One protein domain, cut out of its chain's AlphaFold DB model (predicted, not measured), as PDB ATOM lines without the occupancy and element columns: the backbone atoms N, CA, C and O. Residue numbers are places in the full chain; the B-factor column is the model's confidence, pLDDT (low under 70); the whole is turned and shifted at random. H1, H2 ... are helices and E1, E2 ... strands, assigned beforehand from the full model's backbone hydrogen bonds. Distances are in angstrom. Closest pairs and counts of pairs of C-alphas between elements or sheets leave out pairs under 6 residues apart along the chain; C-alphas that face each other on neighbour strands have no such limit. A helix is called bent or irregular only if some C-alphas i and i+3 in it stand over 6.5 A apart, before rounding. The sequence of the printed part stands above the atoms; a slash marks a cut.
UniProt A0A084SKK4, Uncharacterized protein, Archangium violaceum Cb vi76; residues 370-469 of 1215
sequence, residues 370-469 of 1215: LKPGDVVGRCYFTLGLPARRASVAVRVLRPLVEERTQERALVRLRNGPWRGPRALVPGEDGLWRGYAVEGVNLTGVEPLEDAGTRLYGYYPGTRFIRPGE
ATOM      1  N   LEU A 370      -9.439 134.205  73.261       85.19
ATOM      2  CA  LEU A 370      -8.692 134.921  74.293       85.19
ATOM      3  C   LEU A 370      -9.585 135.969  74.961       85.19
ATOM      4  O   LEU A 370     -10.274 136.748  74.293       85.19
ATOM      5  N   LYS A 371      -9.552 136.020  76.289       87.38
ATOM      6  CA  LYS A 371     -10.320 136.955  77.111       87.38
ATOM      7  C   LYS A 371      -9.532 138.242  77.365       87.38
ATOM      8  O   LYS A 371      -8.302 138.240  77.321       87.38
ATOM      9  N   PRO A 372     -10.220 139.358  77.675       89.75
ATOM     10  CA  PRO A 372      -9.559 140.558  78.174       89.75
ATOM     11  C   PRO A 372      -8.601 140.241  79.333       89.75
ATOM     12  O   PRO A 372      -9.003 139.627  80.319       89.75
ATOM     13  N   GLY A 373      -7.345 140.666  79.205       84.62
ATOM     14  CA  GLY A 373      -6.255 140.408  80.148       84.62
ATOM     15  C   GLY A 373      -5.278 139.304  79.725       84.62
ATOM     16  O   GLY A 373      -4.135 139.328  80.199       84.62
ATOM     17  N   ASP A 374      -5.679 138.403  78.820       86.19
ATOM     18  CA  ASP A 374      -4.840 137.298  78.337       86.19
ATOM     19  C   ASP A 374      -3.632 137.813  77.547       86.19
ATOM     20  O   ASP A 374      -3.713 138.829  76.852       86.19
ATOM     21  N   VAL A 375      -2.497 137.113  77.634       84.81
ATOM     22  CA  VAL A 375      -1.237 137.540  77.006       84.81
ATOM     23  C   VAL A 375      -1.005 136.801  75.687       84.81
ATOM     24  O   VAL A 375      -0.813 135.582  75.652       84.81
ATOM     25  N   VAL A 376      -0.955 137.560  74.593       84.56
ATOM     26  CA  VAL A 376      -0.785 137.030  73.224       84.56
ATOM     27  C   VAL A 376       0.647 137.084  72.715       84.56
ATOM     28  O   VAL A 376       0.998 136.396  71.753       84.56
ATOM     29  N   GLY A 377       1.488 137.890  73.352       87.19
ATOM     30  CA  GLY A 377       2.889 138.019  72.992       87.19
ATOM     31  C   GLY A 377       3.635 138.999  73.878       87.19
ATOM     32  O   GLY A 377       3.119 139.461  74.896       87.19
ATOM     33  N   ARG A 378       4.856 139.338  73.467       86.69
ATOM     34  CA  ARG A 378       5.688 140.332  74.147       86.69
ATOM     35  C   ARG A 378       6.350 141.271  73.156       86.69
ATOM     36  O   ARG A 378       6.703 140.898  72.039       86.69
ATOM     37  N   CYS A 379       6.509 142.489  73.621       87.00
ATOM     38  CA  CYS A 379       7.221 143.572  72.989       87.00
ATOM     39  C   CYS A 379       8.598 143.693  73.654       87.00
ATOM     40  O   CYS A 379       8.661 143.688  74.880       87.00
ATOM     41  N   TYR A 380       9.674 143.788  72.871       84.88
ATOM     42  CA  TYR A 380      11.040 144.032  73.342       84.88
ATOM     43  C   TYR A 380      11.577 145.325  72.729       84.88
ATOM     44  O   TYR A 380      11.489 145.527  71.517       84.88
ATOM     45  N   PHE A 381      12.146 146.182  73.572       83.19
ATOM     46  CA  PHE A 381      12.636 147.510  73.203       83.19
ATOM     47  C   PHE A 381      13.834 147.910  74.071       83.19
ATOM     48  O   PHE A 381      14.151 147.259  75.070       83.19
ATOM     49  N   THR A 382      14.529 148.976  73.678       78.31
ATOM     50  CA  THR A 382      15.724 149.460  74.384       78.31
ATOM     51  C   THR A 382      15.395 150.743  75.141       78.31
ATOM     52  O   THR A 382      15.002 151.732  74.532       78.31
ATOM     53  N   LEU A 383      15.575 150.746  76.463       69.81
ATOM     54  CA  LEU A 383      15.503 151.960  77.284       69.81
ATOM     55  C   LEU A 383      16.880 152.643  77.305       69.81
ATOM     56  O   LEU A 383      17.892 151.946  77.339       69.81
ATOM     57  N   GLY A 384      16.918 153.984  77.263       55.72
ATOM     58  CA  GLY A 384      18.130 154.818  77.137       55.72
ATOM     59  C   GLY A 384      19.304 154.495  78.089       55.72
ATOM     60  O   GLY A 384      19.190 153.688  79.003       55.72
ATOM     61  N   LEU A 385      20.469 155.119  77.848       44.28
ATOM     62  CA  LEU A 385      21.770 154.669  78.373       44.28
ATOM     63  C   LEU A 385      21.850 154.489  79.914       44.28
ATOM     64  O   LEU A 385      21.518 155.421  80.650       44.28
ATOM     65  N   PRO A 386      22.411 153.353  80.395       52.34
ATOM     66  CA  PRO A 386      22.937 152.245  79.595       52.34
ATOM     67  C   PRO A 386      21.792 151.397  79.023       52.34
ATOM     68  O   PRO A 386      20.859 151.077  79.748       52.34
ATOM     69  N   ALA A 387      21.891 151.047  77.733       56.88
ATOM     70  CA  ALA A 387      20.876 150.360  76.931       56.88
ATOM     71  C   ALA A 387      20.376 149.066  77.596       56.88
ATOM     72  O   ALA A 387      20.899 147.978  77.348       56.88
ATOM     73  N   ARG A 388      19.368 149.172  78.465       68.62
ATOM     74  CA  ARG A 388      18.718 148.013  79.072       68.62
ATOM     75  C   ARG A 388      17.624 147.556  78.124       68.62
ATOM     76  O   ARG A 388      16.737 148.336  77.772       68.62
ATOM     77  N   ARG A 389      17.686 146.286  77.716       75.88
ATOM     78  CA  ARG A 389      16.553 145.649  77.049       75.88
ATOM     79  C   ARG A 389      15.422 145.524  78.054       75.88
ATOM     80  O   ARG A 389      15.591 144.919  79.109       75.88
ATOM     81  N   ALA A 390      14.296 146.120  77.713       80.38
ATOM     82  CA  ALA A 390      13.056 145.994  78.444       80.38
ATOM     83  C   ALA A 390      12.072 145.183  77.611       80.38
ATOM     84  O   ALA A 390      12.202 145.069  76.388       80.38
ATOM     85  N   SER A 391      11.085 144.608  78.287       84.50
ATOM     86  CA  SER A 391      10.009 143.912  77.605       84.50
ATOM     87  C   SER A 391       8.669 144.130  78.289       84.50
ATOM     88  O   SER A 391       8.589 144.234  79.512       84.50
ATOM     89  N   VAL A 392       7.608 144.209  77.490       86.00
ATOM     90  CA  VAL A 392       6.236 144.461  77.941       86.00
ATOM     91  C   VAL A 392       5.309 143.402  77.356       86.00
ATOM     92  O   VAL A 392       5.352 143.115  76.159       86.00
ATOM     93  N   ALA A 393       4.484 142.803  78.213       86.44
ATOM     94  CA  ALA A 393       3.460 141.846  77.807       86.44
ATOM     95  C   ALA A 393       2.397 142.530  76.939       86.44
ATOM     96  O   ALA A 393       1.917 143.613  77.277       86.44
ATOM     97  N   VAL A 394       2.020 141.873  75.843       88.62
ATOM     98  CA  VAL A 394       0.947 142.311  74.952       88.62
ATOM     99  C   VAL A 394      -0.331 141.602  75.368       88.62
ATOM    100  O   VAL A 394      -0.445 140.383  75.208       88.62
ATOM    101  N   ARG A 395      -1.273 142.360  75.934       90.19
ATOM    102  CA  ARG A 395      -2.523 141.833  76.485       90.19
ATOM    103  C   ARG A 395      -3.696 142.083  75.561       90.19
ATOM    104  O   ARG A 395      -3.779 143.133  74.931       90.19
ATOM    105  N   VAL A 396      -4.621 141.135  75.521       91.12
ATOM    106  CA  VAL A 396      -5.922 141.311  74.878       91.12
ATOM    107  C   VAL A 396      -6.734 142.318  75.676       91.12
ATOM    108  O   VAL A 396      -6.958 142.142  76.868       91.12
ATOM    109  N   LEU A 397      -7.211 143.358  75.003       92.38
ATOM    110  CA  LEU A 397      -8.193 144.290  75.545       92.38
ATOM    111  C   LEU A 397      -9.612 143.788  75.306       92.38
ATOM    112  O   LEU A 397     -10.448 143.796  76.206       92.38
ATOM    113  N   ARG A 398      -9.898 143.383  74.066       94.50
ATOM    114  CA  ARG A 398     -11.202 142.864  73.644       94.50
ATOM    115  C   ARG A 398     -11.120 142.190  72.272       94.50
ATOM    116  O   ARG A 398     -10.273 142.585  71.463       94.50
ATOM    117  N   PRO A 399     -12.016 141.237  71.970       94.12
ATOM    118  CA  PRO A 399     -12.180 140.719  70.617       94.12
ATOM    119  C   PRO A 399     -12.708 141.808  69.670       94.12
ATOM    120  O   PRO A 399     -13.473 142.689  70.069       94.12
ATOM    121  N   LEU A 400     -12.279 141.754  68.409       93.19
ATOM    122  CA  LEU A 400     -12.676 142.674  67.336       93.19
ATOM    123  C   LEU A 400     -13.315 141.948  66.151       93.19
ATOM    124  O   LEU A 400     -14.261 142.463  65.562       93.19
ATOM    125  N   VAL A 401     -12.789 140.782  65.771       93.69
ATOM    126  CA  VAL A 401     -13.292 140.012  64.629       93.69
ATOM    127  C   VAL A 401     -13.065 138.520  64.822       93.69
ATOM    128  O   VAL A 401     -12.063 138.118  65.399       93.69
ATOM    129  N   GLU A 402     -13.964 137.711  64.272       94.00
ATOM    130  CA  GLU A 402     -13.800 136.273  64.088       94.00
ATOM    131  C   GLU A 402     -14.164 135.913  62.640       94.00
ATOM    132  O   GLU A 402     -15.191 136.355  62.122       94.00
ATOM    133  N   GLU A 403     -13.306 135.155  61.960       93.19
ATOM    134  CA  GLU A 403     -13.470 134.803  60.546       93.19
ATOM    135  C   GLU A 403     -12.907 133.409  60.242       93.19
ATOM    136  O   GLU A 403     -12.007 132.921  60.914       93.19
ATOM    137  N   ARG A 404     -13.412 132.759  59.186       89.06
ATOM    138  CA  ARG A 404     -13.016 131.377  58.831       89.06
ATOM    139  C   ARG A 404     -11.670 131.256  58.124       89.06
ATOM    140  O   ARG A 404     -11.160 130.155  57.971       89.06
ATOM    141  N   THR A 405     -11.125 132.361  57.625       85.50
ATOM    142  CA  THR A 405      -9.829 132.363  56.940       85.50
ATOM    143  C   THR A 405      -8.985 133.525  57.430       85.50
ATOM    144  O   THR A 405      -9.517 134.578  57.801       85.50
ATOM    145  N   GLN A 406      -7.664 133.342  57.397       84.19
ATOM    146  CA  GLN A 406      -6.701 134.338  57.857       84.19
ATOM    147  C   GLN A 406      -6.893 135.659  57.129       84.19
ATOM    148  O   GLN A 406      -6.904 136.728  57.731       84.19
ATOM    149  N   GLU A 407      -7.045 135.573  55.815       81.88
ATOM    150  CA  GLU A 407      -7.116 136.718  54.932       81.88
ATOM    151  C   GLU A 407      -8.374 137.534  55.239       81.88
ATOM    152  O   GLU A 407      -8.294 138.751  55.360       81.88
ATOM    153  N   ARG A 408      -9.530 136.882  55.440       87.88
ATOM    154  CA  ARG A 408     -10.783 137.582  55.773       87.88
ATOM    155  C   ARG A 408     -10.690 138.272  57.131       87.88
ATOM    156  O   ARG A 408     -11.097 139.427  57.260       87.88
ATOM    157  N   ALA A 409     -10.133 137.571  58.118       90.00
ATOM    158  CA  ALA A 409      -9.922 138.108  59.455       90.00
ATOM    159  C   ALA A 409      -8.999 139.327  59.421       90.00
ATOM    160  O   ALA A 409      -9.296 140.352  60.027       90.00
ATOM    161  N   LEU A 410      -7.911 139.240  58.653       87.19
ATOM    162  CA  LEU A 410      -6.932 140.305  58.515       87.19
ATOM    163  C   LEU A 410      -7.521 141.543  57.831       87.19
ATOM    164  O   LEU A 410      -7.335 142.646  58.341       87.19
ATOM    165  N   VAL A 411      -8.274 141.362  56.738       87.62
ATOM    166  CA  VAL A 411      -8.979 142.452  56.040       87.62
ATOM    167  C   VAL A 411      -9.914 143.174  57.012       87.62
ATOM    168  O   VAL A 411      -9.844 144.394  57.153       87.62
ATOM    169  N   ARG A 412     -10.758 142.444  57.750       91.12
ATOM    170  CA  ARG A 412     -11.670 143.051  58.733       91.12
ATOM    171  C   ARG A 412     -10.945 143.715  59.899       91.12
ATOM    172  O   ARG A 412     -11.350 144.791  60.321       91.12
ATOM    173  N   LEU A 413      -9.889 143.095  60.421       91.25
ATOM    174  CA  LEU A 413      -9.132 143.621  61.556       91.25
ATOM    175  C   LEU A 413      -8.415 144.930  61.196       91.25
ATOM    176  O   LEU A 413      -8.416 145.873  61.990       91.25
ATOM    177  N   ARG A 414      -7.834 145.004  59.990       88.38
ATOM    178  CA  ARG A 414      -7.156 146.203  59.470       88.38
ATOM    179  C   ARG A 414      -8.122 147.358  59.232       88.38
ATOM    180  O   ARG A 414      -7.799 148.480  59.604       88.38
ATOM    181  N   ASN A 415      -9.308 147.051  58.705       90.06
ATOM    182  CA  ASN A 415     -10.329 148.022  58.306       90.06
ATOM    183  C   ASN A 415     -11.414 148.272  59.372       90.06
ATOM    184  O   ASN A 415     -12.383 148.984  59.118       90.06
ATOM    185  N   GLY A 416     -11.285 147.671  60.557       86.44
ATOM    186  CA  GLY A 416     -12.218 147.859  61.666       86.44
ATOM    187  C   GLY A 416     -12.095 149.246  62.308       86.44
ATOM    188  O   GLY A 416     -11.144 149.970  62.029       86.44
ATOM    189  N   PRO A 417     -13.020 149.638  63.199       81.81
ATOM    190  CA  PRO A 417     -13.022 150.965  63.826       81.81
ATOM    191  C   PRO A 417     -11.903 151.170  64.861       81.81
ATOM    192  O   PRO A 417     -11.569 152.303  65.188       81.81
ATOM    193  N   TRP A 418     -11.309 150.096  65.392       86.38
ATOM    194  CA  TRP A 418     -10.208 150.194  66.355       86.38
ATOM    195  C   TRP A 418      -8.910 150.647  65.677       86.38
ATOM    196  O   TRP A 418      -8.489 150.058  64.679       86.38
ATOM    197  N   ARG A 419      -8.277 151.687  66.231       83.06
ATOM    198  CA  ARG A 419      -7.075 152.334  65.675       83.06
ATOM    199  C   ARG A 419      -5.780 151.970  66.402       83.06
ATOM    200  O   ARG A 419      -4.715 152.079  65.808       83.06
ATOM    201  N   GLY A 420      -5.888 151.496  67.642       85.88
ATOM    202  CA  GLY A 420      -4.742 151.065  68.437       85.88
ATOM    203  C   GLY A 420      -4.111 149.757  67.937       85.88
ATOM    204  O   GLY A 420      -4.535 149.189  66.919       85.88
ATOM    205  N   PRO A 421      -3.125 149.231  68.679       89.94
ATOM    206  CA  PRO A 421      -2.467 147.976  68.351       89.94
ATOM    207  C   PRO A 421      -3.473 146.823  68.282       89.94
ATOM    208  O   PRO A 421      -4.461 146.765  69.028       89.94
ATOM    209  N   ARG A 422      -3.240 145.902  67.347       93.25
ATOM    210  CA  ARG A 422      -4.110 144.749  67.081       93.25
ATOM    211  C   ARG A 422      -3.289 143.472  66.992       93.25
ATOM    212  O   ARG A 422      -2.139 143.501  66.563       93.25
ATOM    213  N   ALA A 423      -3.900 142.349  67.346       92.69
ATOM    214  CA  ALA A 423      -3.326 141.026  67.140       92.69
ATOM    215  C   ALA A 423      -4.326 140.119  66.424       92.69
ATOM    216  O   ALA A 423      -5.490 140.059  66.808       92.69
ATOM    217  N   LEU A 424      -3.877 139.411  65.395       92.25
ATOM    218  CA  LEU A 424      -4.611 138.333  64.753       92.25
ATOM    219  C   LEU A 424      -4.021 137.005  65.219       92.25
ATOM    220  O   LEU A 424      -2.835 136.767  65.007       92.25
ATOM    221  N   VAL A 425      -4.839 136.149  65.819       89.50
ATOM    222  CA  VAL A 425      -4.428 134.860  66.385       89.50
ATOM    223  C   VAL A 425      -5.234 133.744  65.709       89.50
ATOM    224  O   VAL A 425      -6.461 133.864  65.614       89.50
ATOM    225  N   PRO A 426      -4.589 132.674  65.207       86.31
ATOM    226  CA  PRO A 426      -5.307 131.493  64.744       86.31
ATOM    227  C   PRO A 426      -5.822 130.677  65.932       86.31
ATOM    228  O   PRO A 426      -5.103 130.445  66.901       86.31
ATOM    229  N   GLY A 427      -7.068 130.231  65.837       83.38
ATOM    230  CA  GLY A 427      -7.672 129.261  66.736       83.38
ATOM    231  C   GLY A 427      -7.459 127.831  66.245       83.38
ATOM    232  O   GLY A 427      -7.343 127.568  65.046       83.38
ATOM    233  N   GLU A 428      -7.444 126.888  67.181       79.75
ATOM    234  CA  GLU A 428      -7.359 125.448  66.888       79.75
ATOM    235  C   GLU A 428      -8.586 124.922  66.127       79.75
ATOM    236  O   GLU A 428      -8.518 123.913  65.432       79.75
ATOM    237  N   ASP A 429      -9.702 125.643  66.211       82.31
ATOM    238  CA  ASP A 429     -10.948 125.387  65.491       82.31
ATOM    239  C   ASP A 429     -10.910 125.832  64.017       82.31
ATOM    240  O   ASP A 429     -11.923 125.781  63.316       82.31
ATOM    241  N   GLY A 430      -9.748 126.284  63.535       82.31
ATOM    242  CA  GLY A 430      -9.556 126.792  62.179       82.31
ATOM    243  C   GLY A 430     -10.114 128.202  61.965       82.31
ATOM    244  O   GLY A 430     -10.023 128.725  60.851       82.31
ATOM    245  N   LEU A 431     -10.670 128.834  63.004       89.44
ATOM    246  CA  LEU A 431     -11.097 130.228  62.965       89.44
ATOM    247  C   LEU A 431      -9.921 131.158  63.254       89.44
ATOM    248  O   LEU A 431      -8.981 130.828  63.966       89.44
ATOM    249  N   TRP A 432      -9.980 132.359  62.704       90.56
ATOM    250  CA  TRP A 432      -9.004 133.417  62.901       90.56
ATOM    251  C   TRP A 432      -9.658 134.553  63.668       90.56
ATOM    252  O   TRP A 432     -10.662 135.115  63.222       90.56
ATOM    253  N   ARG A 433      -9.077 134.901  64.817       92.75
ATOM    254  CA  ARG A 433      -9.634 135.897  65.733       92.75
ATOM    255  C   ARG A 433      -8.721 137.098  65.851       92.75
ATOM    256  O   ARG A 433      -7.527 136.968  66.105       92.75
ATOM    257  N   GLY A 434      -9.285 138.273  65.628       94.12
ATOM    258  CA  GLY A 434      -8.610 139.550  65.777       94.12
ATOM    259  C   GLY A 434      -8.986 140.212  67.092       94.12
ATOM    260  O   GLY A 434     -10.160 140.252  67.454       94.12
ATOM    261  N   TYR A 435      -7.996 140.775  67.771       94.81
ATOM    262  CA  TYR A 435      -8.116 141.379  69.089       94.81
ATOM    263  C   TYR A 435      -7.531 142.788  69.083       94.81
ATOM    264  O   TYR A 435      -6.524 143.051  68.422       94.81
ATOM    265  N   ALA A 436      -8.150 143.684  69.845       93.94
ATOM    266  CA  ALA A 436      -7.500 144.900  70.306       93.94
ATOM    267  C   ALA A 436      -6.485 144.488  71.366       93.94
ATOM    268  O   ALA A 436      -6.822 143.684  72.241       93.94
ATOM    269  N   VAL A 437      -5.271 145.023  71.293       93.12
ATOM    270  CA  VAL A 437      -4.225 144.705  72.263       93.12
ATOM    271  C   VAL A 437      -3.555 145.958  72.793       93.12
ATOM    272  O   VAL A 437      -3.528 146.990  72.126       93.12
ATOM    273  N   GLU A 438      -3.003 145.852  73.992       90.94
ATOM    274  CA  GLU A 438      -2.208 146.901  74.623       90.94
ATOM    275  C   GLU A 438      -0.896 146.343  75.166       90.94
ATOM    276  O   GLU A 438      -0.782 145.154  75.476       90.94
ATOM    277  N   GLY A 439       0.100 147.216  75.291       83.38
ATOM    278  CA  GLY A 439       1.306 146.939  76.055       83.38
ATOM    279  C   GLY A 439       1.128 147.552  77.434       83.38
ATOM    280  O   GLY A 439       1.041 148.772  77.538       83.38
ATOM    281  N   VAL A 440       1.060 146.733  78.487       67.88
ATOM    282  CA  VAL A 440       0.883 147.259  79.850       67.88
ATOM    283  C   VAL A 440       2.114 148.065  80.242       67.88
ATOM    284  O   VAL A 440       3.210 147.531  80.411       67.88
ATOM    285  N   ASN A 441       1.921 149.372  80.343       59.03
ATOM    286  CA  ASN A 441       2.997 150.338  80.393       59.03
ATOM    287  C   ASN A 441       3.343 150.691  81.846       59.03
ATOM    288  O   ASN A 441       2.489 151.188  82.575       59.03
ATOM    289  N   LEU A 442       4.592 150.475  82.272       52.53
ATOM    290  CA  LEU A 442       5.075 150.925  83.591       52.53
ATOM    291  C   LEU A 442       5.705 152.333  83.549       52.53
ATOM    292  O   LEU A 442       6.007 152.884  84.601       52.53
ATOM    293  N   THR A 443       5.936 152.920  82.361       55.25
ATOM    294  CA  THR A 443       6.819 154.105  82.217       55.25
ATOM    295  C   THR A 443       6.365 155.178  81.213       55.25
ATOM    296  O   THR A 443       7.117 156.112  80.952       55.25
ATOM    297  N   GLY A 444       5.146 155.099  80.667       56.72
ATOM    298  CA  GLY A 444       4.614 156.124  79.749       56.72
ATOM    299  C   GLY A 444       5.238 156.142  78.344       56.72
ATOM    300  O   GLY A 444       4.997 157.078  77.591       56.72
ATOM    301  N   VAL A 445       6.025 155.125  77.979       59.78
ATOM    302  CA  VAL A 445       6.565 154.922  76.621       59.78
ATOM    303  C   VAL A 445       5.664 153.930  75.910       59.78
ATOM    304  O   VAL A 445       5.583 152.811  76.389       59.78
ATOM    305  N   GLU A 446       4.963 154.277  74.830       74.88
ATOM    306  CA  GLU A 446       4.072 153.337  74.126       74.88
ATOM    307  C   GLU A 446       4.860 152.441  73.159       74.88
ATOM    308  O   GLU A 446       5.069 152.788  71.997       74.88
ATOM    309  N   PRO A 447       5.339 151.261  73.592       72.69
ATOM    310  CA  PRO A 447       6.359 150.568  72.828       72.69
ATOM    311  C   PRO A 447       5.740 149.824  71.635       72.69
ATOM    312  O   PRO A 447       6.448 149.453  70.712       72.69
ATOM    313  N   LEU A 448       4.416 149.630  71.616       78.38
ATOM    314  CA  LEU A 448       3.690 149.063  70.476       78.38
ATOM    315  C   LEU A 448       3.559 150.036  69.296       78.38
ATOM    316  O   LEU A 448       3.229 149.588  68.197       78.38
ATOM    317  N   GLU A 449       3.814 151.325  69.519       75.50
ATOM    318  CA  GLU A 449       3.787 152.357  68.479       75.50
ATOM    319  C   GLU A 449       5.174 152.603  67.872       75.50
ATOM    320  O   GLU A 449       5.282 153.045  66.731       75.50
ATOM    321  N   ASP A 450       6.243 152.255  68.595       73.12
ATOM    322  CA  ASP A 450       7.614 152.402  68.114       73.12
ATOM    323  C   ASP A 450       7.950 151.350  67.038       73.12
ATOM    324  O   ASP A 450       7.839 150.133  67.242       73.12
ATOM    325  N   ALA A 451       8.398 151.825  65.875       67.06
ATOM    326  CA  ALA A 451       8.855 150.986  64.772       67.06
ATOM    327  C   ALA A 451      10.104 150.160  65.137       67.06
ATOM    328  O   ALA A 451      10.274 149.061  64.609       67.06
ATOM    329  N   GLY A 452      10.937 150.643  66.068       71.00
ATOM    330  CA  GLY A 452      12.131 149.947  66.563       71.00
ATOM    331  C   GLY A 452      11.833 148.795  67.531       71.00
ATOM    332  O   GLY A 452      12.721 147.999  67.855       71.00
ATOM    333  N   THR A 453      10.586 148.667  67.988       80.00
ATOM    334  CA  THR A 453      10.164 147.598  68.894       80.00
ATOM    335  C   THR A 453       9.975 146.270  68.173       80.00
ATOM    336  O   THR A 453       9.277 146.173  67.158       80.00
ATOM    337  N   ARG A 454      10.483 145.192  68.781       84.38
ATOM    338  CA  ARG A 454      10.311 143.816  68.298       84.38
ATOM    339  C   ARG A 454       9.143 143.127  68.993       84.38
ATOM    340  O   ARG A 454       9.092 143.069  70.219       84.38
ATOM    341  N   LEU A 455       8.212 142.588  68.208       85.00
ATOM    342  CA  LEU A 455       6.996 141.936  68.694       85.00
ATOM    343  C   LEU A 455       7.045 140.438  68.407       85.00
ATOM    344  O   LEU A 455       7.202 140.034  67.258       85.00
ATOM    345  N   TYR A 456       6.856 139.617  69.439       85.50
ATOM    346  CA  TYR A 456       6.849 138.159  69.317       85.50
ATOM    347  C   TYR A 456       5.549 137.580  69.858       85.50
ATOM    348  O   TYR A 456       5.192 137.809  71.014       85.50
ATOM    349  N   GLY A 457       4.841 136.828  69.016       85.19
ATOM    350  CA  GLY A 457       3.582 136.178  69.377       85.19
ATOM    351  C   GLY A 457       3.828 134.784  69.935       85.19
ATOM    352  O   GLY A 457       4.672 134.048  69.413       85.19
ATOM    353  N   TYR A 458       3.086 134.407  70.973       80.31
ATOM    354  CA  TYR A 458       3.221 133.078  71.577       80.31
ATOM    355  C   TYR A 458       2.591 132.004  70.691       80.31
ATOM    356  O   TYR A 458       3.235 131.002  70.369       80.31
ATOM    357  N   TYR A 459       1.380 132.255  70.197       79.44
ATOM    358  CA  TYR A 459       0.678 131.317  69.326       79.44
ATOM    359  C   TYR A 459       1.285 131.330  67.913       79.44
ATOM    360  O   TYR A 459       1.525 132.418  67.367       79.44
ATOM    361  N   PRO A 460       1.575 130.158  67.316       75.00
ATOM    362  CA  PRO A 460       1.986 130.044  65.915       75.00
ATOM    363  C   PRO A 460       1.069 130.842  64.991       75.00
ATOM    364  O   PRO A 460      -0.135 130.861  65.194       75.00
ATOM    365  N   GLY A 461       1.626 131.544  64.004       76.25
ATOM    366  CA  GLY A 461       0.834 132.337  63.056       76.25
ATOM    367  C   GLY A 461       0.220 133.634  63.606       76.25
ATOM    368  O   GLY A 461      -0.473 134.320  62.851       76.25
ATOM    369  N   THR A 462       0.479 134.001  64.872       84.88
ATOM    370  CA  THR A 462       0.051 135.300  65.424       84.88
ATOM    371  C   THR A 462       0.648 136.448  64.620       84.88
ATOM    372  O   THR A 462       1.854 136.478  64.373       84.88
ATOM    373  N   ARG A 463      -0.179 137.435  64.271       86.50
ATOM    374  CA  ARG A 463       0.266 138.686  63.654       86.50
ATOM    375  C   ARG A 463      -0.093 139.878  64.501       86.50
ATOM    376  O   ARG A 463      -1.264 140.078  64.797       86.50
ATOM    377  N   PHE A 464       0.895 140.708  64.794       88.19
ATOM    378  CA  PHE A 464       0.645 142.039  65.321       88.19
ATOM    379  C   PHE A 464       0.478 143.023  64.174       88.19
ATOM    380  O   PHE A 464       1.136 142.894  63.147       88.19
ATOM    381  N   ILE A 465      -0.433 143.971  64.356       87.38
ATOM    382  CA  ILE A 465      -0.668 145.086  63.447       87.38
ATOM    383  C   ILE A 465      -0.556 146.336  64.303       87.38
ATOM    384  O   ILE A 465      -1.380 146.547  65.203       87.38
ATOM    385  N   ARG A 466       0.481 147.133  64.057       86.19
ATOM    386  CA  ARG A 466       0.693 148.382  64.792       86.19
ATOM    387  C   ARG A 466      -0.381 149.422  64.429       86.19
ATOM    388  O   ARG A 466      -1.049 149.299  63.390       86.19
ATOM    389  N   PRO A 467      -0.584 150.448  65.271       80.94
ATOM    390  CA  PRO A 467      -1.276 151.660  64.845       80.94
ATOM    391  C   PRO A 467      -0.624 152.204  63.569       80.94
ATOM    392  O   PRO A 467       0.594 152.144  63.424       80.94
ATOM    393  N   GLY A 468      -1.430 152.643  62.603       74.81
ATOM    394  CA  GLY A 468      -0.917 153.171  61.330       74.81
ATOM    395  C   GLY A 468      -0.233 152.149  60.401       74.81
ATOM    396  O   GLY A 468       0.297 152.531  59.362       74.81
ATOM    397  N   GLU A 469      -0.230 150.848  60.719       79.81
ATOM    398  CA  GLU A 469       0.381 149.836  59.847       79.81
ATOM    399  C   GLU A 469      -0.533 149.484  58.660       79.81
ATOM    400  O   GLU A 469      -1.392 148.597  58.734       79.81
TER     401      GLU A 469
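What this domain is: This is residues 370 to 469 of the 1215 residues of an uncharacterized protein of Archangium violaceum Cb vi76 (UniProt A0A084SKK4). A single six-stranded sheet is curled like part of a barrel and folded back on itself, with E5 and E1 on one side facing E4, E3 and E6 on the other, and the long, bent E2 joining the two sides. The one helix, H1, packs over E4 and E3 near one end of the long axis, and the tip of the E1 and E2 hairpin, residues 384 to 387, makes the other end. The printed part has 100 residues, with E1, E2, H1, E3, E4, E5 and E6 in that order along the chain; the sheet's order is E5 - E1 - E2 - E4 - E3 - E6, antiparallel throughout, and the class is mostly strand. The whole is compact, with a radius of gyration of the C-alphas of 13.6 A, yet elongated, spanning 46 by 25 by 20 A.

Where its parts are: E1, residues 375 to 383, begins at C-alpha 375 (-1.237, 137.540, 77.006) and is 22.1 A long. E2, residues 388 to 403, measures 39.4 A and bends by 70 degrees at residue 400. H1, residues 406 to 415, is 14.2 A long and begins at C-alpha 406 (-6.701, 134.338, 57.857). E3 is residues 422 to 426, 13.5 A. E4, residues 432 to 439, is 21.5 A long and bends by 54 degrees at residue 436. E5 is residues 454 to 457, 10.2 A. E6, residues 463 to 465, 6.5 A, ends at C-alpha 465 (-0.668, 145.086, 63.447).

How they stand to each other: This is a folded sheet, one sheet bent back into two leaves, with E2 as the hinge. The hairpin E1 and E2 has N 379 and O 392 at 2.9 A. Between E2 and E4, N 397 and O 436 are 2.8 A apart. The hairpin E3 and E4 has N 425 and O 433 at 2.8 A. The edge strands are E6, with N 424 and O 463 of E3 and E6 at 2.8 A, and E5, with N 380 and O 454 of E1 and E5 at 2.8 A. The closest C-alphas of E5 and E6, Gly 457 and Arg 463, are 7.1 A apart. E3 and E5 are apart. H1 is on the sheet at a height of 7.9 A, over E4 and only just over E3, with 3 C-alphas on E3; it runs slantwise to the strands, at 34 degrees to E4 on the local plane. Its closest C-alphas to E4 are Gln 406 and Trp 432, 5.6 A. E2, H1 and E3 form a split strand-helix-strand unit, two strands running the same way with E4 between them, and its crossover is right-handed. In H1 every O i to N i+4 pair is within hydrogen-bond range.

The domain as a whole: The C-alphas farthest apart, of Pro 386 and Arg 404, are 46.5 A apart. The printed part has no cut. The link E4 to E5, residues 440 to 453, is long. Mean pLDDT of the printed part is 82.3; residues 383 to 388, 440 to 445 and 451 are under 70.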